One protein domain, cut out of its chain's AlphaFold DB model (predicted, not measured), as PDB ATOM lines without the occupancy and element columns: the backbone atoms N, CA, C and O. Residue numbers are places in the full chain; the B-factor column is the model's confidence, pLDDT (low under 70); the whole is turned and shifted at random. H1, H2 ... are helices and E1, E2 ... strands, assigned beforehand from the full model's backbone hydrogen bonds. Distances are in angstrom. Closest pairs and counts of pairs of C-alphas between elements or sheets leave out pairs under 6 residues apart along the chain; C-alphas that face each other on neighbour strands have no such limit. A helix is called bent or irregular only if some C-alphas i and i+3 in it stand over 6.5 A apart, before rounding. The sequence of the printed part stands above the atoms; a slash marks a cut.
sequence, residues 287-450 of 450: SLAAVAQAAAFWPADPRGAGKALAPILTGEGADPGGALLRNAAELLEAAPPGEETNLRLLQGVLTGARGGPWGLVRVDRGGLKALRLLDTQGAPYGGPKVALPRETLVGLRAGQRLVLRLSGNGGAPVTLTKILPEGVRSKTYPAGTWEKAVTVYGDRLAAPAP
ATOM      1  N   SER A 287     -18.805  -4.535 -28.662       40.44
ATOM      2  CA  SER A 287     -20.234  -4.773 -28.925       40.44
ATOM      3  C   SER A 287     -20.643  -3.979 -30.177       40.44
ATOM      4  O   SER A 287     -21.101  -2.839 -30.153       40.44
ATOM      5  N   LEU A 288     -20.365  -4.578 -31.333       43.06
ATOM      6  CA  LEU A 288     -20.523  -3.996 -32.666       43.06
ATOM      7  C   LEU A 288     -21.985  -3.660 -32.993       43.06
ATOM      8  O   LEU A 288     -22.231  -2.715 -33.736       43.06
ATOM      9  N   ALA A 289     -22.940  -4.333 -32.342       38.56
ATOM     10  CA  ALA A 289     -24.370  -4.018 -32.364       38.56
ATOM     11  C   ALA A 289     -24.715  -2.594 -31.861       38.56
ATOM     12  O   ALA A 289     -25.653  -1.979 -32.365       38.56
ATOM     13  N   ALA A 290     -23.948  -2.029 -30.921       38.88
ATOM     14  CA  ALA A 290     -24.159  -0.661 -30.433       38.88
ATOM     15  C   ALA A 290     -23.655   0.392 -31.437       38.88
ATOM     16  O   ALA A 290     -24.297   1.412 -31.681       38.88
ATOM     17  N   VAL A 291     -22.514   0.106 -32.066       43.72
ATOM     18  CA  VAL A 291     -21.901   0.935 -33.115       43.72
ATOM     19  C   VAL A 291     -22.754   0.915 -34.395       43.72
ATOM     20  O   VAL A 291     -22.945   1.940 -35.047       43.72
ATOM     21  N   ALA A 292     -23.320  -0.249 -34.703       41.09
ATOM     22  CA  ALA A 292     -24.303  -0.503 -35.748       41.09
ATOM     23  C   ALA A 292     -25.592   0.308 -35.586       41.09
ATOM     24  O   ALA A 292     -25.991   1.023 -36.504       41.09
ATOM     25  N   GLN A 293     -26.219   0.222 -34.408       43.16
ATOM     26  CA  GLN A 293     -27.423   0.990 -34.095       43.16
ATOM     27  C   GLN A 293     -27.159   2.490 -34.206       43.16
ATOM     28  O   GLN A 293     -27.976   3.210 -34.766       43.16
ATOM     29  N   ALA A 294     -25.986   2.956 -33.781       43.38
ATOM     30  CA  ALA A 294     -25.634   4.362 -33.898       43.38
ATOM     31  C   ALA A 294     -25.439   4.862 -35.330       43.38
ATOM     32  O   ALA A 294     -25.815   5.991 -35.634       43.38
ATOM     33  N   ALA A 295     -24.908   4.026 -36.219       44.12
ATOM     34  CA  ALA A 295     -24.795   4.359 -37.634       44.12
ATOM     35  C   ALA A 295     -26.132   4.234 -38.391       44.12
ATOM     36  O   ALA A 295     -26.321   4.916 -39.394       44.12
ATOM     37  N   ALA A 296     -27.083   3.427 -37.905       40.72
ATOM     38  CA  ALA A 296     -28.434   3.334 -38.469       40.72
ATOM     39  C   ALA A 296     -29.287   4.597 -38.224       40.72
ATOM     40  O   ALA A 296     -30.185   4.891 -39.008       40.72
ATOM     41  N   PHE A 297     -28.971   5.385 -37.189       41.31
ATOM     42  CA  PHE A 297     -29.595   6.688 -36.916       41.31
ATOM     43  C   PHE A 297     -28.928   7.859 -37.653       41.31
ATOM     44  O   PHE A 297     -29.225   9.005 -37.337       41.31
ATOM     45  N   TRP A 298     -28.046   7.591 -38.624       48.00
ATOM     46  CA  TRP A 298     -27.368   8.585 -39.459       48.00
ATOM     47  C   TRP A 298     -28.169   8.830 -40.756       48.00
ATOM     48  O   TRP A 298     -27.902   8.182 -41.773       48.00
ATOM     49  N   PRO A 299     -29.172   9.733 -40.786       45.50
ATOM     50  CA  PRO A 299     -30.157   9.760 -41.868       45.50
ATOM     51  C   PRO A 299     -29.592  10.392 -43.151       45.50
ATOM     52  O   PRO A 299     -30.174  10.230 -44.219       45.50
ATOM     53  N   ALA A 300     -28.465  11.112 -43.059       52.50
ATOM     54  CA  ALA A 300     -27.921  11.916 -44.155       52.50
ATOM     55  C   ALA A 300     -26.917  11.168 -45.060       52.50
ATOM     56  O   ALA A 300     -26.873  11.438 -46.257       52.50
ATOM     57  N   ASP A 301     -26.128  10.226 -44.523       61.34
ATOM     58  CA  ASP A 301     -25.144   9.438 -45.298       61.34
ATOM     59  C   ASP A 301     -24.803   8.058 -44.674       61.34
ATOM     60  O   ASP A 301     -23.745   7.877 -44.058       61.34
ATOM     61  N   PRO A 302     -25.674   7.045 -44.837       62.75
ATOM     62  CA  PRO A 302     -25.429   5.696 -44.319       62.75
ATOM     63  C   PRO A 302     -24.150   5.045 -44.872       62.75
ATOM     64  O   PRO A 302     -23.511   4.237 -44.195       62.75
ATOM     65  N   ARG A 303     -23.744   5.397 -46.101       67.88
ATOM     66  CA  ARG A 303     -22.562   4.822 -46.762       67.88
ATOM     67  C   ARG A 303     -21.270   5.399 -46.188       67.88
ATOM     68  O   ARG A 303     -20.331   4.642 -45.936       67.88
ATOM     69  N   GLY A 304     -21.215   6.706 -45.940       60.94
ATOM     70  CA  GLY A 304     -20.109   7.346 -45.225       60.94
ATOM     71  C   GLY A 304     -19.942   6.787 -43.814       60.94
ATOM     72  O   GLY A 304     -18.826   6.425 -43.431       60.94
ATOM     73  N   ALA A 305     -21.052   6.597 -43.091       56.66
ATOM     74  CA  ALA A 305     -21.048   5.969 -41.770       56.66
ATOM     75  C   ALA A 305     -20.452   4.552 -41.819       56.66
ATOM     76  O   ALA A 305     -19.504   4.247 -41.095       56.66
ATOM     77  N   GLY A 306     -20.912   3.703 -42.745       61.53
ATOM     78  CA  GLY A 306     -20.343   2.367 -42.932       61.53
ATOM     79  C   GLY A 306     -18.836   2.383 -43.225       61.53
ATOM     80  O   GLY A 306     -18.079   1.604 -42.641       61.53
ATOM     81  N   LYS A 307     -18.370   3.302 -44.083       66.06
ATOM     82  CA  LYS A 307     -16.944   3.438 -44.437       66.06
ATOM     83  C   LYS A 307     -16.088   3.813 -43.231       66.06
ATOM     84  O   LYS A 307     -14.997   3.267 -43.068       66.06
ATOM     85  N   ALA A 308     -16.591   4.703 -42.383       55.59
ATOM     86  CA  ALA A 308     -15.932   5.111 -41.150       55.59
ATOM     87  C   ALA A 308     -15.866   3.983 -40.107       55.59
ATOM     88  O   ALA A 308     -14.885   3.873 -39.374       55.59
ATOM     89  N   LEU A 309     -16.879   3.112 -40.069       57.84
ATOM     90  CA  LEU A 309     -16.910   1.965 -39.165       57.84
ATOM     91  C   LEU A 309     -15.970   0.838 -39.589       57.84
ATOM     92  O   LEU A 309     -15.463   0.110 -38.739       57.84
ATOM     93  N   ALA A 310     -15.705   0.678 -40.882       61.00
ATOM     94  CA  ALA A 310     -15.000  -0.480 -41.422       61.00
ATOM     95  C   ALA A 310     -13.663  -0.853 -40.732       61.00
ATOM     96  O   ALA A 310     -13.450  -2.047 -40.500       61.00
ATOM     97  N   PRO A 311     -12.780   0.083 -40.315       55.81
ATOM     98  CA  PRO A 311     -11.569  -0.259 -39.556       55.81
ATOM     99  C   PRO A 311     -11.875  -0.867 -38.174       55.81
ATOM    100  O   PRO A 311     -11.178  -1.767 -37.703       55.81
ATOM    101  N   ILE A 312     -12.959  -0.412 -37.540       53.34
ATOM    102  CA  ILE A 312     -13.465  -0.923 -36.259       53.34
ATOM    103  C   ILE A 312     -14.113  -2.299 -36.461       53.34
ATOM    104  O   ILE A 312     -13.970  -3.179 -35.614       53.34
ATOM    105  N   LEU A 313     -14.786  -2.522 -37.593       54.03
ATOM    106  CA  LEU A 313     -15.440  -3.797 -37.899       54.03
ATOM    107  C   LEU A 313     -14.457  -4.875 -38.394       54.03
ATOM    108  O   LEU A 313     -14.750  -6.056 -38.279       54.03
ATOM    109  N   THR A 314     -13.301  -4.514 -38.949       55.00
ATOM    110  CA  THR A 314     -12.356  -5.497 -39.521       55.00
ATOM    111  C   THR A 314     -11.233  -5.907 -38.563       55.00
ATOM    112  O   THR A 314     -10.754  -7.034 -38.647       55.00
ATOM    113  N   GLY A 315     -10.875  -5.058 -37.589       50.19
ATOM    114  CA  GLY A 315      -9.838  -5.369 -36.591       50.19
ATOM    115  C   GLY A 315      -8.412  -5.435 -37.150       50.19
ATOM    116  O   GLY A 315      -8.191  -5.267 -38.344       50.19
ATOM    117  N   GLU A 316      -7.427  -5.642 -36.268       44.22
ATOM    118  CA  GLU A 316      -5.998  -5.752 -36.632       44.22
ATOM    119  C   GLU A 316      -5.548  -7.213 -36.883       44.22
ATOM    120  O   GLU A 316      -4.378  -7.542 -36.727       44.22
ATOM    121  N   GLY A 317      -6.471  -8.113 -37.255       46.09
ATOM    122  CA  GLY A 317      -6.219  -9.560 -37.388       46.09
ATOM    123  C   GLY A 317      -6.155 -10.099 -38.829       46.09
ATOM    124  O   GLY A 317      -6.512  -9.417 -39.786       46.09
ATOM    125  N   ALA A 318      -5.728 -11.362 -38.972       41.34
ATOM    126  CA  ALA A 318      -5.404 -12.019 -40.250       41.34
ATOM    127  C   ALA A 318      -6.603 -12.508 -41.102       41.34
ATOM    128  O   ALA A 318      -6.419 -12.788 -42.287       41.34
ATOM    129  N   ASP A 319      -7.823 -12.588 -40.549       55.75
ATOM    130  CA  ASP A 319      -9.050 -12.942 -41.296       55.75
ATOM    131  C   ASP A 319     -10.058 -11.775 -41.344       55.75
ATOM    132  O   ASP A 319     -11.085 -11.786 -40.650       55.75
ATOM    133  N   PRO A 320      -9.789 -10.746 -42.170       57.34
ATOM    134  CA  PRO A 320     -10.686  -9.606 -42.318       57.34
ATOM    135  C   PRO A 320     -12.062 -10.001 -42.875       57.34
ATOM    136  O   PRO A 320     -13.036  -9.312 -42.596       57.34
ATOM    137  N   GLY A 321     -12.179 -11.123 -43.596       59.91
ATOM    138  CA  GLY A 321     -13.438 -11.584 -44.190       59.91
ATOM    139  C   GLY A 321     -14.403 -12.192 -43.181       59.91
ATOM    140  O   GLY A 321     -15.588 -11.860 -43.176       59.91
ATOM    141  N   GLY A 322     -13.906 -13.065 -42.300       63.41
ATOM    142  CA  GLY A 322     -14.714 -13.657 -41.235       63.41
ATOM    143  C   GLY A 322     -15.196 -12.625 -40.214       63.41
ATOM    144  O   GLY A 322     -16.350 -12.681 -39.786       63.41
ATOM    145  N   ALA A 323     -14.345 -11.658 -39.850       60.84
ATOM    146  CA  ALA A 323     -14.723 -10.555 -38.962       60.84
ATOM    147  C   ALA A 323     -15.788  -9.648 -39.600       60.84
ATOM    148  O   ALA A 323     -16.817  -9.376 -38.987       60.84
ATOM    149  N   LEU A 324     -15.588  -9.265 -40.863       65.31
ATOM    150  CA  LEU A 324     -16.528  -8.467 -41.647       65.31
ATOM    151  C   LEU A 324     -17.924  -9.106 -41.724       65.31
ATOM    152  O   LEU A 324     -18.919  -8.424 -41.503       65.31
ATOM    153  N   LEU A 325     -18.005 -10.413 -41.989       67.69
ATOM    154  CA  LEU A 325     -19.275 -11.142 -42.101       67.69
ATOM    155  C   LEU A 325     -20.022 -11.294 -40.782       67.69
ATOM    156  O   LEU A 325     -21.237 -11.120 -40.758       67.69
ATOM    157  N   ARG A 326     -19.316 -11.627 -39.695       65.38
ATOM    158  CA  ARG A 326     -19.934 -11.698 -38.362       65.38
ATOM    159  C   ARG A 326     -20.510 -10.342 -37.965       65.38
ATOM    160  O   ARG A 326     -21.613 -10.274 -37.442       65.38
ATOM    161  N   ASN A 327     -19.810  -9.268 -38.306       61.38
ATOM    162  CA  ASN A 327     -20.220  -7.921 -37.933       61.38
ATOM    163  C   ASN A 327     -21.341  -7.396 -38.838       61.38
ATOM    164  O   ASN A 327     -22.250  -6.732 -38.355       61.38
ATOM    165  N   ALA A 328     -21.332  -7.749 -40.128       64.31
ATOM    166  CA  ALA A 328     -22.442  -7.506 -41.049       64.31
ATOM    167  C   ALA A 328     -23.727  -8.243 -40.632       64.31
ATOM    168  O   ALA A 328     -24.816  -7.695 -40.776       64.31
ATOM    169  N   ALA A 329     -23.604  -9.458 -40.089       65.00
ATOM    170  CA  ALA A 329     -24.726 -10.191 -39.510       65.00
ATOM    171  C   ALA A 329     -25.302  -9.483 -38.276       65.00
ATOM    172  O   ALA A 329     -26.502  -9.228 -38.232       65.00
ATOM    173  N   GLU A 330     -24.451  -9.100 -37.317       58.00
ATOM    174  CA  GLU A 330     -24.887  -8.353 -36.127       58.00
ATOM    175  C   GLU A 330     -25.552  -7.011 -36.508       58.00
ATOM    176  O   GLU A 330     -26.551  -6.621 -35.907       58.00
ATOM    177  N   LEU A 331     -25.049  -6.331 -37.545       59.72
ATOM    178  CA  LEU A 331     -25.636  -5.112 -38.119       59.72
ATOM    179  C   LEU A 331     -27.059  -5.328 -38.658       59.72
ATOM    180  O   LEU A 331     -27.943  -4.512 -38.397       59.72
ATOM    181  N   LEU A 332     -27.278  -6.410 -39.411       62.00
ATOM    182  CA  LEU A 332     -28.577  -6.741 -40.005       62.00
ATOM    183  C   LEU A 332     -29.603  -7.202 -38.960       62.00
ATOM    184  O   LEU A 332     -30.789  -6.922 -39.117       62.00
ATOM    185  N   GLU A 333     -29.160  -7.856 -37.882       58.59
ATOM    186  CA  GLU A 333     -30.028  -8.261 -36.767       58.59
ATOM    187  C   GLU A 333     -30.399  -7.095 -35.831       58.59
ATOM    188  O   GLU A 333     -31.482  -7.102 -35.247       58.59
ATOM    189  N   ALA A 334     -29.524  -6.091 -35.677       48.62
ATOM    190  CA  ALA A 334     -29.690  -5.012 -34.698       48.62
ATOM    191  C   ALA A 334     -30.492  -3.784 -35.185       48.62
ATOM    192  O   ALA A 334     -30.838  -2.939 -34.352       48.62
ATOM    193  N   ALA A 335     -30.777  -3.649 -36.487       46.31
ATOM    194  CA  ALA A 335     -31.364  -2.443 -37.093       46.31
ATOM    195  C   ALA A 335     -32.862  -2.587 -37.494       46.31
ATOM    196  O   ALA A 335     -33.203  -3.536 -38.198       46.31
ATOM    197  N   PRO A 336     -33.759  -1.630 -37.151       44.31
ATOM    198  CA  PRO A 336     -35.100  -1.476 -37.755       44.31
ATOM    199  C   PRO A 336     -35.226  -0.233 -38.686       44.31
ATOM    200  O   PRO A 336     -34.441   0.700 -38.545       44.31
ATOM    201  N   PRO A 337     -36.280  -0.097 -39.528       44.31
ATOM    202  CA  PRO A 337     -36.682  -0.897 -40.681       44.31
ATOM    203  C   PRO A 337     -36.396  -0.116 -41.987       44.31
ATOM    204  O   PRO A 337     -37.212   0.667 -42.465       44.31
ATOM    205  N   GLY A 338     -35.228  -0.315 -42.589       57.28
ATOM    206  CA  GLY A 338     -34.931   0.248 -43.903       57.28
ATOM    207  C   GLY A 338     -33.939  -0.644 -44.612       57.28
ATOM    208  O   GLY A 338     -32.737  -0.519 -44.392       57.28
ATOM    209  N   GLU A 339     -34.434  -1.564 -45.442       67.94
ATOM    210  CA  GLU A 339     -33.572  -2.472 -46.203       67.94
ATOM    211  C   GLU A 339     -32.520  -1.684 -46.999       67.94
ATOM    212  O   GLU A 339     -31.344  -2.035 -46.997       67.94
ATOM    213  N   GLU A 340     -32.913  -0.550 -47.577       71.31
ATOM    214  CA  GLU A 340     -32.015   0.340 -48.306       71.31
ATOM    215  C   GLU A 340     -30.931   0.979 -47.420       71.31
ATOM    216  O   GLU A 340     -29.760   1.001 -47.804       71.31
ATOM    217  N   THR A 341     -31.280   1.453 -46.222       65.50
ATOM    218  CA  THR A 341     -30.322   2.025 -45.262       65.50
ATOM    219  C   THR A 341     -29.284   0.988 -44.846       65.50
ATOM    220  O   THR A 341     -28.084   1.264 -44.875       65.50
ATOM    221  N   ASN A 342     -29.733  -0.232 -44.543       70.25
ATOM    222  CA  ASN A 342     -28.860  -1.337 -44.158       70.25
ATOM    223  C   ASN A 342     -27.915  -1.725 -45.301       70.25
ATOM    224  O   ASN A 342     -26.720  -1.923 -45.085       70.25
ATOM    225  N   LEU A 343     -28.428  -1.783 -46.531       77.31
ATOM    226  CA  LEU A 343     -27.624  -2.071 -47.715       77.31
ATOM    227  C   LEU A 343     -26.568  -0.986 -47.960       77.31
ATOM    228  O   LEU A 343     -25.397  -1.319 -48.140       77.31
ATOM    229  N   ARG A 344     -26.939   0.300 -47.902       75.12
ATOM    230  CA  ARG A 344     -26.001   1.427 -48.069       75.12
ATOM    231  C   ARG A 344     -24.919   1.443 -46.993       75.12
ATOM    232  O   ARG A 344     -23.752   1.700 -47.291       75.12
ATOM    233  N   LEU A 345     -25.286   1.119 -45.758       71.62
ATOM    234  CA  LEU A 345     -24.346   1.012 -44.653       71.62
ATOM    235  C   LEU A 345     -23.359  -0.142 -44.866       71.62
ATOM    236  O   LEU A 345     -22.149   0.061 -44.762       71.62
ATOM    237  N   LEU A 346     -23.841  -1.320 -45.271       76.62
ATOM    238  CA  LEU A 346     -22.980  -2.450 -45.630       76.62
ATOM    239  C   LEU A 346     -22.038  -2.110 -46.792       76.62
ATOM    240  O   LEU A 346     -20.856  -2.436 -46.724       76.62
ATOM    241  N   GLN A 347     -22.500  -1.398 -47.824       79.62
ATOM    242  CA  GLN A 347     -21.625  -0.928 -48.908       79.62
ATOM    243  C   GLN A 347     -20.503  -0.017 -48.401       79.62
ATOM    244  O   GLN A 347     -19.356  -0.134 -48.843       79.62
ATOM    245  N   GLY A 348     -20.817   0.882 -47.466       73.56
ATOM    246  CA  GLY A 348     -19.828   1.706 -46.784       73.56
ATOM    247  C   GLY A 348     -18.768   0.853 -46.097       73.56
ATOM    248  O   GLY A 348     -17.572   1.029 -46.334       73.56
ATOM    249  N   VAL A 349     -19.213  -0.131 -45.317       73.56
ATOM    250  CA  VAL A 349     -18.341  -1.065 -44.599       73.56
ATOM    251  C   VAL A 349     -17.406  -1.816 -45.554       73.56
ATOM    252  O   VAL A 349     -16.202  -1.864 -45.315       73.56
ATOM    253  N   LEU A 350     -17.927  -2.335 -46.671       78.38
ATOM    254  CA  LEU A 350     -17.119  -3.005 -47.699       78.38
ATOM    255  C   LEU A 350     -16.086  -2.065 -48.338       78.38
ATOM    256  O   LEU A 350     -14.980  -2.491 -48.657       78.38
ATOM    257  N   THR A 351     -16.430  -0.784 -48.494       75.06
ATOM    258  CA  THR A 351     -15.544   0.242 -49.071       75.06
ATOM    259  C   THR A 351     -14.366   0.574 -48.148       75.06
ATOM    260  O   THR A 351     -13.270   0.849 -48.628       75.06
ATOM    261  N   GLY A 352     -14.579   0.594 -46.829       66.31
ATOM    262  CA  GLY A 352     -13.542   0.950 -45.852       66.31
ATOM    263  C   GLY A 352     -12.753  -0.238 -45.281       66.31
ATOM    264  O   GLY A 352     -11.853  -0.032 -44.464       66.31
ATOM    265  N   ALA A 353     -13.110  -1.474 -45.641       68.19
ATOM    266  CA  ALA A 353     -12.525  -2.685 -45.073       68.19
ATOM    267  C   ALA A 353     -11.044  -2.849 -45.463       68.19
ATOM    268  O   ALA A 353     -10.663  -2.673 -46.621       68.19
ATOM    269  N   ARG A 354     -10.190  -3.230 -44.501       61.22
ATOM    270  CA  ARG A 354      -8.785  -3.580 -44.777       61.22
ATOM    271  C   ARG A 354      -8.694  -4.956 -45.455       61.22
ATOM    272  O   ARG A 354      -9.462  -5.862 -45.139       61.22
ATOM    273  N   GLY A 355      -7.716  -5.138 -46.347       60.34
ATOM    274  CA  GLY A 355      -7.448  -6.432 -46.997       60.34
ATOM    275  C   GLY A 355      -8.049  -6.618 -48.398       60.34
ATOM    276  O   GLY A 355      -8.130  -7.752 -48.867       60.34
ATOM    277  N   GLY A 356      -8.427  -5.525 -49.069       62.00
ATOM    278  CA  GLY A 356      -8.889  -5.516 -50.463       62.00
ATOM    279  C   GLY A 356     -10.414  -5.456 -50.605       62.00
ATOM    280  O   GLY A 356     -11.119  -5.536 -49.601       62.00
ATOM    281  N   PRO A 357     -10.940  -5.287 -51.835       60.38
ATOM    282  CA  PRO A 357     -12.373  -5.170 -52.046       60.38
ATOM    283  C   PRO A 357     -13.059  -6.484 -51.682       60.38
ATOM    284  O   PRO A 357     -12.799  -7.537 -52.277       60.38
ATOM    285  N   TRP A 358     -13.936  -6.403 -50.688       75.06
ATOM    286  CA  TRP A 358     -14.817  -7.487 -50.293       75.06
ATOM    287  C   TRP A 358     -16.183  -7.293 -50.937       75.06
ATOM    288  O   TRP A 358     -16.719  -6.186 -50.978       75.06
ATOM    289  N   GLY A 359     -16.753  -8.392 -51.407       83.88
ATOM    290  CA  GLY A 359     -18.149  -8.492 -51.781       83.88
ATOM    291  C   GLY A 359     -18.923  -9.325 -50.775       83.88
ATOM    292  O   GLY A 359     -18.367 -10.206 -50.117       83.88
ATOM    293  N   LEU A 360     -20.223  -9.071 -50.684       87.62
ATOM    294  CA  LEU A 360     -21.124  -9.841 -49.843       87.62
ATOM    295  C   LEU A 360     -22.317 -10.334 -50.657       87.62
ATOM    296  O   LEU A 360     -22.867  -9.626 -51.500       87.62
ATOM    297  N   VAL A 361     -22.709 -11.576 -50.408       89.75
ATOM    298  CA  VAL A 361     -23.913 -12.181 -50.963       89.75
ATOM    299  C   VAL A 361     -24.833 -12.534 -49.816       89.75
ATOM    300  O   VAL A 361     -24.461 -13.304 -48.938       89.75
ATOM    301  N   ARG A 362     -26.037 -11.983 -49.853       89.75
ATOM    302  CA  ARG A 362     -27.136 -12.296 -48.952       89.75
ATOM    303  C   ARG A 362     -28.130 -13.184 -49.691       89.75
ATOM    304  O   ARG A 362     -28.538 -12.868 -50.809       89.75
ATOM    305  N   VAL A 363     -28.484 -14.310 -49.083       90.25
ATOM    306  CA  VAL A 363     -29.460 -15.266 -49.616       90.25
ATOM    307  C   VAL A 363     -30.587 -15.436 -48.609       90.25
ATOM    308  O   VAL A 363     -30.361 -15.976 -47.525       90.25
ATOM    309  N   ASP A 364     -31.793 -15.016 -48.971       87.25
ATOM    310  CA  ASP A 364     -32.963 -15.131 -48.101       87.25
ATOM    311  C   ASP A 364     -33.404 -16.602 -47.980       87.25
ATOM    312  O   ASP A 364     -33.440 -17.344 -48.964       87.25
ATOM    313  N   ARG A 365     -33.747 -17.050 -46.766       83.69
ATOM    314  CA  ARG A 365     -34.041 -18.467 -46.468       83.69
ATOM    315  C   ARG A 365     -35.520 -18.836 -46.497       83.69
ATOM    316  O   ARG A 365     -35.820 -20.023 -46.559       83.69
ATOM    317  N   GLY A 366     -36.434 -17.863 -46.487       81.69
ATOM    318  CA  GLY A 366     -37.878 -18.113 -46.349       81.69
ATOM    319  C   GLY A 366     -38.471 -19.066 -47.400       81.69
ATOM    320  O   GLY A 366     -39.318 -19.893 -47.073       81.69
ATOM    321  N   GLY A 367     -37.986 -19.002 -48.645       85.06
ATOM    322  CA  GLY A 367     -38.422 -19.867 -49.753       85.06
ATOM    323  C   GLY A 367     -37.473 -21.016 -50.107       85.06
ATOM    324  O   GLY A 367     -37.691 -21.701 -51.108       85.06
ATOM    325  N   LEU A 368     -36.392 -21.225 -49.348       89.25
ATOM    326  CA  LEU A 368     -35.359 -22.204 -49.696       89.25
ATOM    327  C   LEU A 368     -35.666 -23.597 -49.133       89.25
ATOM    328  O   LEU A 368     -35.912 -23.771 -47.943       89.25
ATOM    329  N   LYS A 369     -35.558 -24.610 -49.994       89.56
ATOM    330  CA  LYS A 369     -35.467 -26.028 -49.622       89.56
ATOM    331  C   LYS A 369     -34.019 -26.418 -49.324       89.56
ATOM    332  O   LYS A 369     -33.757 -27.084 -48.328       89.56
ATOM    333  N   ALA A 370     -33.074 -26.009 -50.171       90.88
ATOM    334  CA  ALA A 370     -31.651 -26.247 -49.950       90.88
ATOM    335  C   ALA A 370     -30.775 -25.145 -50.560       90.88
ATOM    336  O   ALA A 370     -31.082 -24.575 -51.607       90.88
ATOM    337  N   LEU A 371     -29.639 -24.897 -49.906       92.75
ATOM    338  CA  LEU A 371     -28.569 -24.011 -50.356       92.75
ATOM    339  C   LEU A 371     -27.246 -24.773 -50.266       92.75
ATOM    340  O   LEU A 371     -26.845 -25.194 -49.180       92.75
ATOM    341  N   ARG A 372     -26.548 -24.931 -51.393       93.12
ATOM    342  CA  ARG A 372     -25.163 -25.415 -51.436       93.12
ATOM    343  C   ARG A 372     -24.260 -24.334 -52.015       93.12
ATOM    344  O   ARG A 372     -24.538 -23.782 -53.079       93.12
ATOM    345  N   LEU A 373     -23.177 -24.065 -51.299       93.31
ATOM    346  CA  LEU A 373     -22.131 -23.123 -51.680       93.31
ATOM    347  C   LEU A 373     -20.961 -23.930 -52.238       93.31
ATOM    348  O   LEU A 373     -20.388 -24.734 -51.501       93.31
ATOM    349  N   LEU A 374     -20.632 -23.738 -53.510       91.81
ATOM    350  CA  LEU A 374     -19.573 -24.466 -54.203       91.81
ATOM    351  C   LEU A 374     -18.556 -23.492 -54.805       91.81
ATOM    352  O   LEU A 374     -18.902 -22.361 -55.147       91.81
ATOM    353  N   ASP A 375     -17.313 -23.921 -54.964       88.62
ATOM    354  CA  ASP A 375     -16.346 -23.222 -55.807       88.62
ATOM    355  C   ASP A 375     -16.578 -23.534 -57.302       88.62
ATOM    356  O   ASP A 375     -17.540 -24.206 -57.688       88.62
ATOM    357  N   THR A 376     -15.707 -23.027 -58.178       85.00
ATOM    358  CA  THR A 376     -15.807 -23.266 -59.629       85.00
ATOM    359  C   THR A 376     -15.425 -24.681 -60.054       85.00
ATOM    360  O   THR A 376     -15.699 -25.048 -61.191       85.00
ATOM    361  N   GLN A 377     -14.799 -25.463 -59.173       86.81
ATOM    362  CA  GLN A 377     -14.458 -26.870 -59.396       86.81
ATOM    363  C   GLN A 377     -15.563 -27.812 -58.889       86.81
ATOM    364  O   GLN A 377     -15.499 -29.018 -59.104       86.81
ATOM    365  N   GLY A 378     -16.607 -27.265 -58.256       84.62
ATOM    366  CA  GLY A 378     -17.725 -28.025 -57.707       84.62
ATOM    367  C   GLY A 378     -17.477 -28.560 -56.296       84.62
ATOM    368  O   GLY A 378     -18.332 -29.284 -55.783       84.62
ATOM    369  N   ALA A 379     -16.365 -28.191 -55.654       89.44
ATOM    370  CA  ALA A 379     -16.080 -28.544 -54.269       89.44
ATOM    371  C   ALA A 379     -16.782 -27.577 -53.293       89.44
ATOM    372  O   ALA A 379     -17.164 -26.468 -53.683       89.44
ATOM    373  N   PRO A 380     -17.006 -27.968 -52.023       90.31
ATOM    374  CA  PRO A 380     -17.623 -27.095 -51.029       90.31
ATOM    375  C   PRO A 380     -16.862 -25.777 -50.848       90.31
ATOM    376  O   PRO A 380     -15.647 -25.762 -50.678       90.31
ATOM    377  N   TYR A 381     -17.594 -24.663 -50.812       87.56
ATOM    378  CA  TYR A 381     -17.005 -23.344 -50.597       87.56
ATOM    379  C   TYR A 381     -16.354 -23.236 -49.210       87.56
ATOM    380  O   TYR A 381     -17.048 -23.288 -48.186       87.56
ATOM    381  N   GLY A 382     -15.030 -23.047 -49.198       79.44
ATOM    382  CA  GLY A 382     -14.212 -22.882 -47.990       79.44
ATOM    383  C   GLY A 382     -14.042 -21.437 -47.511       79.44
ATOM    384  O   GLY A 382     -13.350 -21.204 -46.525       79.44
ATOM    385  N   GLY A 383     -14.636 -20.458 -48.201       79.75
ATOM    386  CA  GLY A 383     -14.576 -19.056 -47.789       79.75
ATOM    387  C   GLY A 383     -15.568 -18.707 -46.671       79.75
ATOM    388  O   GLY A 383     -16.375 -19.542 -46.244       79.75
ATOM    389  N   PRO A 384     -15.532 -17.456 -46.187       82.44
ATOM    390  CA  PRO A 384     -16.248 -17.082 -44.982       82.44
ATOM    391  C   PRO A 384     -17.760 -16.982 -45.254       82.44
ATOM    392  O   PRO A 384     -18.207 -16.463 -46.283       82.44
ATOM    393  N   LYS A 385     -18.560 -17.514 -44.324       86.12
ATOM    394  CA  LYS A 385     -20.027 -17.560 -44.398       86.12
ATOM    395  C   LYS A 385     -20.653 -17.525 -43.006       86.12
ATOM    396  O   LYS A 385     -20.079 -18.061 -42.061       86.12
ATOM    397  N   VAL A 386     -21.842 -16.943 -42.901       81.12
ATOM    398  CA  VAL A 386     -22.649 -16.893 -41.676       81.12
ATOM    399  C   VAL A 386     -24.085 -17.270 -42.027       81.12
ATOM    400  O   VAL A 386     -24.666 -16.722 -42.963       81.12
ATOM    401  N   ALA A 387     -24.653 -18.229 -41.299       81.62
ATOM    402  CA  ALA A 387     -26.054 -18.611 -41.429       81.62
ATOM    403  C   ALA A 387     -26.862 -17.952 -40.307       81.62
ATOM    404  O   ALA A 387     -26.572 -18.178 -39.135       81.62
ATOM    405  N   LEU A 388     -27.869 -17.169 -40.683       74.12
ATOM    406  CA  LEU A 388     -28.811 -16.509 -39.784       74.12
ATOM    407  C   LEU A 388     -30.193 -17.170 -39.903       74.12
ATOM    408  O   LEU A 388     -30.446 -17.895 -40.873       74.12
ATOM    409  N   PRO A 389     -31.120 -16.925 -38.958       74.06
ATOM    410  CA  PRO A 389     -32.452 -17.528 -39.004       74.06
ATOM    411  C   PRO A 389     -33.214 -17.238 -40.306       74.06
ATOM    412  O   PRO A 389     -33.913 -18.110 -40.822       74.06
ATOM    413  N   ARG A 390     -33.061 -16.029 -40.865       77.62
ATOM    414  CA  ARG A 390     -33.799 -15.575 -42.058       77.62
ATOM    415  C   ARG A 390     -32.981 -15.556 -43.342       77.62
ATOM    416  O   ARG A 390     -33.561 -15.510 -44.423       77.62
ATOM    417  N   GLU A 391     -31.660 -15.626 -43.251       85.56
ATOM    418  CA  GLU A 391     -30.777 -15.399 -44.392       85.56
ATOM    419  C   GLU A 391     -29.430 -16.106 -44.232       85.56
ATOM    420  O   GLU A 391     -29.092 -16.650 -43.185       85.56
ATOM    421  N   THR A 392     -28.651 -16.166 -45.302       87.56
ATOM    422  CA  THR A 392     -27.257 -16.614 -45.271       87.56
ATOM    423  C   THR A 392     -26.390 -15.555 -45.924       87.56
ATOM    424  O   THR A 392     -26.657 -15.158 -47.057       87.56
ATOM    425  N   LEU A 393     -25.353 -15.116 -45.213       86.75
ATOM    426  CA  LEU A 393     -24.360 -14.171 -45.705       86.75
ATOM    427  C   LEU A 393     -23.108 -14.931 -46.134       86.75
ATOM    428  O   LEU A 393     -22.602 -15.786 -45.404       86.75
ATOM    429  N   VAL A 394     -22.591 -14.613 -47.314       88.94
ATOM    430  CA  VAL A 394     -21.375 -15.209 -47.870       88.94
ATOM    431  C   VAL A 394     -20.454 -14.096 -48.335       88.94
ATOM    432  O   VAL A 394     -20.856 -13.228 -49.104       88.94
ATOM    433  N   GLY A 395     -19.219 -14.112 -47.853       86.94
ATOM    434  CA  GLY A 395     -18.206 -13.117 -48.186       86.94
ATOM    435  C   GLY A 395     -17.364 -13.608 -49.347       86.94
ATOM    436  O   GLY A 395     -17.032 -14.791 -49.416       86.94
ATOM    437  N   LEU A 396     -17.020 -12.696 -50.248       85.69
ATOM    438  CA  LEU A 396     -16.234 -12.947 -51.448       85.69
ATOM    439  C   LEU A 396     -15.080 -11.960 -51.508       85.69
ATOM    440  O   LEU A 396     -15.269 -10.771 -51.262       85.69
ATOM    441  N   ARG A 397     -13.899 -12.430 -51.898       81.88
ATOM    442  CA  ARG A 397     -12.821 -11.525 -52.309       81.88
ATOM    443  C   ARG A 397     -13.003 -11.110 -53.766       81.88
ATOM    444  O   ARG A 397     -13.559 -11.867 -54.568       81.88
ATOM    445  N   ALA A 398     -12.482  -9.942 -54.127       80.44
ATOM    446  CA  ALA A 398     -12.347  -9.559 -55.527       80.44
ATOM    447  C   ALA A 398     -11.634 -10.662 -56.337       80.44
ATOM    448  O   ALA A 398     -10.649 -11.249 -55.891       80.44
ATOM    449  N   GLY A 399     -12.183 -10.985 -57.509       80.06
ATOM    450  CA  GLY A 399     -11.706 -12.050 -58.399       80.06
ATOM    451  C   GLY A 399     -12.193 -13.461 -58.041       80.06
ATOM    452  O   GLY A 399     -12.121 -14.360 -58.878       80.06
ATOM    453  N   GLN A 400     -12.747 -13.672 -56.841       86.25
ATOM    454  CA  GLN A 400     -13.279 -14.970 -56.431       86.25
ATOM    455  C   GLN A 400     -14.620 -15.265 -57.113       86.25
ATOM    456  O   GLN A 400     -15.422 -14.367 -57.376       86.25
ATOM    457  N   ARG A 401     -14.890 -16.542 -57.380       89.19
ATOM    458  CA  ARG A 401     -16.157 -17.010 -57.949       89.19
ATOM    459  C   ARG A 401     -16.804 -18.019 -57.010       89.19
ATOM    460  O   ARG A 401     -16.127 -18.880 -56.459       89.19
ATOM    461  N   LEU A 402     -18.115 -17.903 -56.856       90.81
ATOM    462  CA  LEU A 402     -18.942 -18.765 -56.022       90.81
ATOM    463  C   LEU A 402     -20.096 -19.301 -56.855       90.81
ATOM    464  O   LEU A 402     -20.793 -18.534 -57.513       90.81
ATOM    465  N   VAL A 403     -20.323 -20.605 -56.804       93.12
ATOM    466  CA  VAL A 403     -21.478 -21.249 -57.421       93.12
ATOM    467  C   VAL A 403     -22.498 -21.556 -56.332       93.12
ATOM    468  O   VAL A 403     -22.259 -22.344 -55.418       93.12
ATOM    469  N   LEU A 404     -23.659 -20.923 -56.435       93.38
ATOM    470  CA  LEU A 404     -24.795 -21.129 -55.550       93.38
ATOM    471  C   LEU A 404     -25.742 -22.130 -56.197       93.38
ATOM    472  O   LEU A 404     -26.362 -21.817 -57.213       93.38
ATOM    473  N   ARG A 405     -25.866 -23.326 -55.618       93.38
ATOM    474  CA  ARG A 405     -26.937 -24.263 -55.974       93.38
ATOM    475  C   ARG A 405     -28.083 -24.095 -54.990       93.38
ATOM    476  O   ARG A 405     -27.923 -24.323 -53.794       93.38
ATOM    477  N   LEU A 406     -29.214 -23.660 -55.519       93.56
ATOM    478  CA  LEU A 406     -30.386 -23.228 -54.775       93.56
ATOM    479  C   LEU A 406     -31.568 -24.087 -55.203       93.56
ATOM    480  O   LEU A 406     -31.744 -24.317 -56.403       93.56
ATOM    481  N   SER A 407     -32.392 -24.507 -54.249       91.12
ATOM    482  CA  SER A 407     -33.687 -25.110 -54.547       91.12
ATOM    483  C   SER A 407     -34.815 -24.448 -53.769       91.12
ATOM    484  O   SER A 407     -34.675 -24.173 -52.576       91.12
ATOM    485  N   GLY A 408     -35.923 -24.174 -54.457       89.88
ATOM    486  CA  GLY A 408     -37.136 -23.584 -53.888       89.88
ATOM    487  C   GLY A 408     -38.027 -24.635 -53.223       89.88
ATOM    488  O   GLY A 408     -38.174 -25.747 -53.735       89.88
ATOM    489  N   ASN A 409     -38.628 -24.293 -52.081       87.38
ATOM    490  CA  ASN A 409     -39.549 -25.175 -51.349       87.38
ATOM    491  C   ASN A 409     -41.013 -25.078 -51.821       87.38
ATOM    492  O   ASN A 409     -41.834 -25.874 -51.381       87.38
ATOM    493  N   GLY A 410     -41.336 -24.133 -52.711       79.94
ATOM    494  CA  GLY A 410     -42.694 -23.905 -53.213       79.94
ATOM    495  C   GLY A 410     -43.530 -22.885 -52.434       79.94
ATOM    496  O   GLY A 410     -44.539 -22.435 -52.962       79.94
ATOM    497  N   GLY A 411     -43.117 -22.481 -51.229       83.56
ATOM    498  CA  GLY A 411     -43.934 -21.649 -50.337       83.56
ATOM    499  C   GLY A 411     -43.711 -20.138 -50.451       83.56
ATOM    500  O   GLY A 411     -44.633 -19.369 -50.199       83.56
ATOM    501  N   ALA A 412     -42.509 -19.693 -50.830       88.50
ATOM    502  CA  ALA A 412     -42.165 -18.272 -50.899       88.50
ATOM    503  C   ALA A 412     -41.092 -17.992 -51.971       88.50
ATOM    504  O   ALA A 412     -40.334 -18.899 -52.328       88.50
ATOM    505  N   PRO A 413     -41.004 -16.755 -52.495       89.88
ATOM    506  CA  PRO A 413     -39.895 -16.350 -53.351       89.88
ATOM    507  C   PRO A 413     -38.561 -16.348 -52.586       89.88
ATOM    508  O   PRO A 413     -38.515 -16.192 -51.366       89.88
ATOM    509  N   VAL A 414     -37.459 -16.498 -53.324       90.62
ATOM    510  CA  VAL A 414     -36.092 -16.429 -52.784       90.62
ATOM    511  C   VAL A 414     -35.380 -15.245 -53.415       90.62
ATOM    512  O   VAL A 414     -35.198 -15.221 -54.635       90.62
ATOM    513  N   THR A 415     -34.941 -14.285 -52.604       90.88
ATOM    514  CA  THR A 415     -34.141 -13.152 -53.081       90.88
ATOM    515  C   THR A 415     -32.666 -13.378 -52.788       90.88
ATOM    516  O   THR A 415     -32.262 -13.832 -51.717       90.88
ATOM    517  N   LEU A 416     -31.859 -13.073 -53.797       91.81
ATOM    518  CA  LEU A 416     -30.414 -13.136 -53.756       91.81
ATOM    519  C   LEU A 416     -29.881 -11.730 -53.987       91.81
ATOM    520  O   LEU A 416     -30.020 -11.188 -55.085       91.81
ATOM    521  N   THR A 417     -29.287 -11.149 -52.953       90.50
ATOM    522  CA  THR A 417     -28.801  -9.770 -52.961       90.50
ATOM    523  C   THR A 417     -27.287  -9.772 -52.916       90.50
ATOM    524  O   THR A 417     -26.664 -10.289 -51.991       90.50
ATOM    525  N   LYS A 418     -26.677  -9.191 -53.940       90.94
ATOM    526  CA  LYS A 418     -25.240  -9.000 -54.039       90.94
ATOM    527  C   LYS A 418     -24.893  -7.559 -53.717       90.94
ATOM    528  O   LYS A 418     -25.454  -6.644 -54.311       90.94
ATOM    529  N   ILE A 419     -23.940  -7.385 -52.819       88.31
ATOM    530  CA  ILE A 419     -23.520  -6.099 -52.284       88.31
ATOM    531  C   ILE A 419     -22.028  -5.967 -52.572       88.31
ATOM    532  O   ILE A 419     -21.231  -6.773 -52.091       88.31
ATOM    533  N   LEU A 420     -21.665  -4.975 -53.377       87.94
ATOM    534  CA  LEU A 420     -20.282  -4.593 -53.650       87.94
ATOM    535  C   LEU A 420     -20.088  -3.109 -53.289       87.94
ATOM    536  O   LEU A 420     -21.079  -2.371 -53.191       87.94
ATOM    537  N   PRO A 421     -18.842  -2.637 -53.096       81.94
ATOM    538  CA  PRO A 421     -18.568  -1.223 -52.839       81.94
ATOM    539  C   PRO A 421     -19.219  -0.278 -53.858       81.94
ATOM    540  O   PRO A 421     -19.676   0.800 -53.483       81.94
ATOM    541  N   GLU A 422     -19.293  -0.678 -55.128       83.12
ATOM    542  CA  GLU A 422     -19.825   0.109 -56.241       83.12
ATOM    543  C   GLU A 422     -21.353   0.061 -56.400       83.12
ATOM    544  O   GLU A 422     -21.914   0.911 -57.087       83.12
ATOM    545  N   GLY A 423     -22.055  -0.892 -55.776       85.62
ATOM    546  CA  GLY A 423     -23.506  -1.002 -55.943       85.62
ATOM    547  C   GLY A 423     -24.139  -2.231 -55.297       85.62
ATOM    548  O   GLY A 423     -23.469  -3.076 -54.703       85.62
ATOM    549  N   VAL A 424     -25.460  -2.325 -55.426       88.38
ATOM    550  CA  VAL A 424     -26.249  -3.478 -54.983       88.38
ATOM    551  C   VAL A 424     -27.007  -4.030 -56.175       88.38
ATOM    552  O   VAL A 424     -27.537  -3.276 -56.990       88.38
ATOM    553  N   ARG A 425     -27.072  -5.355 -56.284       89.88
ATOM    554  CA  ARG A 425     -27.908  -6.030 -57.269       89.88
ATOM    555  C   ARG A 425     -28.672  -7.166 -56.622       89.88
ATOM    556  O   ARG A 425     -28.064  -8.091 -56.090       89.88
ATOM    557  N   SER A 426     -29.987  -7.140 -56.775       90.19
ATOM    558  CA  SER A 426     -30.863  -8.207 -56.303       90.19
ATOM    559  C   SER A 426     -31.430  -9.001 -57.471       90.19
ATOM    560  O   SER A 426     -31.655  -8.476 -58.564       90.19
ATOM    561  N   LYS A 427     -31.647 -10.294 -57.247       90.50
ATOM    562  CA  LYS A 427     -32.389 -11.168 -58.148       90.50
ATOM    563  C   LYS A 427     -33.350 -12.015 -57.330       90.50
ATOM    564  O   LYS A 427     -32.918 -12.757 -56.451       90.50
ATOM    565  N   THR A 428     -34.632 -11.920 -57.655       91.25
ATOM    566  CA  THR A 428     -35.684 -12.693 -57.000       91.25
ATOM    567  C   THR A 428     -36.090 -13.863 -57.883       91.25
ATOM    568  O   THR A 428     -36.330 -13.711 -59.081       91.25
ATOM    569  N   TYR A 429     -36.137 -15.042 -57.280       89.44
ATOM    570  CA  TYR A 429     -36.672 -16.253 -57.874       89.44
ATOM    571  C   TYR A 429     -38.109 -16.438 -57.385       89.44
ATOM    572  O   TYR A 429     -38.364 -16.245 -56.191       89.44
ATOM    573  N   PRO A 430     -39.049 -16.777 -58.282       87.38
ATOM    574  CA  PRO A 430     -40.462 -16.851 -57.938       87.38
ATOM    575  C   PRO A 430     -40.741 -17.967 -56.927       87.38
ATOM    576  O   PRO A 430     -39.951 -18.904 -56.772       87.38
ATOM    577  N   ALA A 431     -41.896 -17.879 -56.265       86.19
ATOM    578  CA  ALA A 431     -42.433 -19.001 -55.507       86.19
ATOM    579  C   ALA A 431     -42.663 -20.200 -56.446       86.19
ATOM    580  O   ALA A 431     -43.081 -20.035 -57.592       86.19
ATOM    581  N   GLY A 432     -42.341 -21.402 -55.971       85.06
ATOM    582  CA  GLY A 432     -42.435 -22.638 -56.747       85.06
ATOM    583  C   GLY A 432     -41.291 -23.602 -56.447       85.06
ATOM    584  O   GLY A 432     -40.292 -23.238 -55.822       85.06
ATOM    585  N   THR A 433     -41.442 -24.852 -56.873       90.75
ATOM    586  CA  THR A 433     -40.365 -25.842 -56.799       90.75
ATOM    587  C   THR A 433     -39.470 -25.688 -58.018       90.75
ATOM    588  O   THR A 433     -39.906 -25.849 -59.154       90.75
ATOM    589  N   TRP A 434     -38.207 -25.360 -57.784       92.19
ATOM    590  CA  TRP A 434     -37.209 -25.189 -58.833       92.19
ATOM    591  C   TRP A 434     -35.822 -25.491 -58.286       92.19
ATOM    592  O   TRP A 434     -35.593 -25.416 -57.081       92.19
ATOM    593  N   GLU A 435     -34.886 -25.773 -59.188       92.75
ATOM    594  CA  GLU A 435     -33.457 -25.827 -58.894       92.75
ATOM    595  C   GLU A 435     -32.701 -24.891 -59.836       92.75
ATOM    596  O   GLU A 435     -32.996 -24.807 -61.033       92.75
ATOM    597  N   LYS A 436     -31.736 -24.146 -59.295       92.25
ATOM    598  CA  LYS A 436     -30.889 -23.230 -60.064       92.25
ATOM    599  C   LYS A 436     -29.450 -23.284 -59.576       92.25
ATOM    600  O   LYS A 436     -29.188 -23.321 -58.377       92.25
ATOM    601  N   ALA A 437     -28.523 -23.219 -60.526       91.88
ATOM    602  CA  ALA A 437     -27.122 -22.922 -60.277       91.88
ATOM    603  C   ALA A 437     -26.844 -21.475 -60.700       91.88
ATOM    604  O   ALA A 437     -27.193 -21.073 -61.811       91.88
ATOM    605  N   VAL A 438     -26.251 -20.685 -59.810       90.81
ATOM    606  CA  VAL A 438     -25.965 -19.265 -60.034       90.81
ATOM    607  C   VAL A 438     -24.497 -19.004 -59.749       90.81
ATOM    608  O   VAL A 438     -24.048 -19.183 -58.620       90.81
ATOM    609  N   THR A 439     -23.756 -18.549 -60.754       91.12
ATOM    610  CA  THR A 439     -22.368 -18.114 -60.569       91.12
ATOM    611  C   THR A 439     -22.337 -16.654 -60.132       91.12
ATOM    612  O   THR A 439     -22.834 -15.767 -60.828       91.12
ATOM    613  N   VAL A 440     -21.729 -16.401 -58.978       89.88
ATOM    614  CA  VAL A 440     -21.517 -15.075 -58.407       89.88
ATOM    615  C   VAL A 440     -20.037 -14.718 -58.472       89.88
ATOM    616  O   VAL A 440     -19.179 -15.479 -58.038       89.88
ATOM    617  N   TYR A 441     -19.754 -13.535 -59.008       87.94
ATOM    618  CA  TYR A 441     -18.407 -12.993 -59.195       87.94
ATOM    619  C   TYR A 441     -18.074 -11.951 -58.116       87.94
ATOM    620  O   TYR A 441     -18.824 -11.001 -57.953       87.94
ATOM    621  N   GLY A 442     -16.983 -12.078 -57.373       85.06
ATOM    622  CA  GLY A 442     -16.655 -11.159 -56.275       85.06
ATOM    623  C   GLY A 442     -16.254  -9.738 -56.698       85.06
ATOM    624  O   GLY A 442     -16.149  -8.874 -55.842       85.06
ATOM    625  N   ASP A 443     -16.030  -9.491 -57.991       83.19
ATOM    626  CA  ASP A 443     -15.435  -8.266 -58.554       83.19
ATOM    627  C   ASP A 443     -16.382  -7.414 -59.416       83.19
ATOM    628  O   ASP A 443     -15.954  -6.411 -59.977       83.19
ATOM    629  N   ARG A 444     -17.637  -7.834 -59.609       85.31
ATOM    630  CA  ARG A 444     -18.557  -7.171 -60.553       85.31
ATOM    631  C   ARG A 444     -20.013  -7.395 -60.202       85.31
ATOM    632  O   ARG A 444     -20.395  -8.514 -59.879       85.31
ATOM    633  N   LEU A 445     -20.885  -6.402 -60.350       82.44
ATOM    634  CA  LEU A 445     -22.319  -6.569 -60.054       82.44
ATOM    635  C   LEU A 445     -23.046  -7.500 -61.032       82.44
ATOM    636  O   LEU A 445     -23.993  -8.191 -60.646       82.44
ATOM    637  N   ALA A 446     -22.607  -7.550 -62.288       80.00
ATOM    638  CA  ALA A 446     -23.219  -8.358 -63.334       80.00
ATOM    639  C   ALA A 446     -22.332  -9.503 -63.807       80.00
ATOM    640  O   ALA A 446     -21.112  -9.381 -63.845       80.00
ATOM    641  N   ALA A 447     -22.960 -10.618 -64.184       72.12
ATOM    642  CA  ALA A 447     -22.264 -11.642 -64.950       72.12
ATOM    643  C   ALA A 447     -21.744 -11.026 -66.266       72.12
ATOM    644  O   ALA A 447     -22.417 -10.141 -66.806       72.12
ATOM    645  N   PRO A 448     -20.566 -11.451 -66.760       70.81
ATOM    646  CA  PRO A 448     -20.102 -11.043 -68.081       70.81
ATOM    647  C   PRO A 448     -21.147 -11.410 -69.141       70.81
ATOM    648  O   PRO A 448     -21.863 -12.405 -68.983       70.81
ATOM    649  N   ALA A 449     -21.251 -10.581 -70.182       61.66
ATOM    650  CA  ALA A 449     -22.026 -10.933 -71.364       61.66
ATOM    651  C   ALA A 449     -21.498 -12.268 -71.931       61.66
ATOM    652  O   ALA A 449     -20.294 -12.518 -71.803       61.66
ATOM    653  N   PRO A 450     -22.392 -13.135 -72.441       53.03
ATOM    654  CA  PRO A 450     -22.021 -14.441 -72.971       53.03
ATOM    655  C   PRO A 450     -21.024 -14.354 -74.127       53.03
ATOM    656  O   PRO A 450     -21.058 -13.339 -74.864       53.03
TER     657      PRO A 450
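AT A GLANCE: This is residues 287 to 450 of the 450 residues of an uncharacterized protein of Aminomonas paucivorans DSM 12260 (UniProt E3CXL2). Two twisted sheets lie face to face as a sandwich; H3 and H4 cover the larger sheet on its face away from the smaller one, and the helical hairpin H1 and H2 packs on those helices as a further layer. The printed part has 164 residues, with four named helices followed by eight named strands, and its class is mixed. The sheets run E3 E4 E1 E6 E7 and E2 E5 E8, both antiparallel. The whole is compact and rounded, with a radius of gyration of the C-alphas of 15.4 A and spans of 41 by 32 by 29 A.

HOW THE PARTS SIT: H1, residues 288 to 296, and H2, residues 302 to 314, touch as a hairpin at a shallow tilt of 13 degrees, opposite ways; their closest C-alphas are those of Ala 295 and Ala 305, 5.8 A apart. H3, residues 320 to 334, touches H1, the closest C-alphas being those of Ala 292 and Leu 331, 5.4 A apart. H4, residues 339 to 352, touches H2 at a steep tilt of 51 degrees, the closest C-alphas being those of Gly 306 and Gly 348, 3.9 A apart. Every O i to N i+4 pair is within hydrogen-bond range in H1, H3 and H4, and 7 of 9 in H2, which is irregular: C-alphas 308 and 311 are 7.1 A apart. The larger sheet holds E1, residues 358 to 364, E3, residues 385 to 387, E4, residues 391 to 397, E6, residues 414 to 420, and E7, residues 423 to 429. N and O pairs across it are N 386 and O 393 at 2.9 A, N 361 and O 394 at 2.8 A, N 362 and O 417 at 2.8 A, and N 418 and O 425 at 2.8 A. H3 and H4 are on the same face, two layers of helices and sheet, at heights over the sheet of 8.9 A and 8.4 A. E2, residues 368 to 374, E5, residues 401 to 408, and E8, residues 435 to 441, form the other sheet, with N 372 and O 405 at 2.8 A and N 404 and O 438 at 2.8 A. The sandwich, two sheets face to face, has 31 pairs of C-alphas within 10 A.

IN THESE COORDINATES: H1 begins at C-alpha 288 (-20.523, -3.996, -32.666), and E8 ends at C-alpha 441 (-18.407, -12.993, -59.195). H3 is 21.0 A long, H4 20.3 A and E5 22.4 A.

THE WHOLE: The C-alphas farthest apart are those of Ser 287 and Pro 450, the chain's last residue, at 45.1 A. The printed part has no cut and no long link. The mean pLDDT of the printed part is 73.9; residues 287 to 339, 341, 352 to 357 and 449 to 450 are under 70.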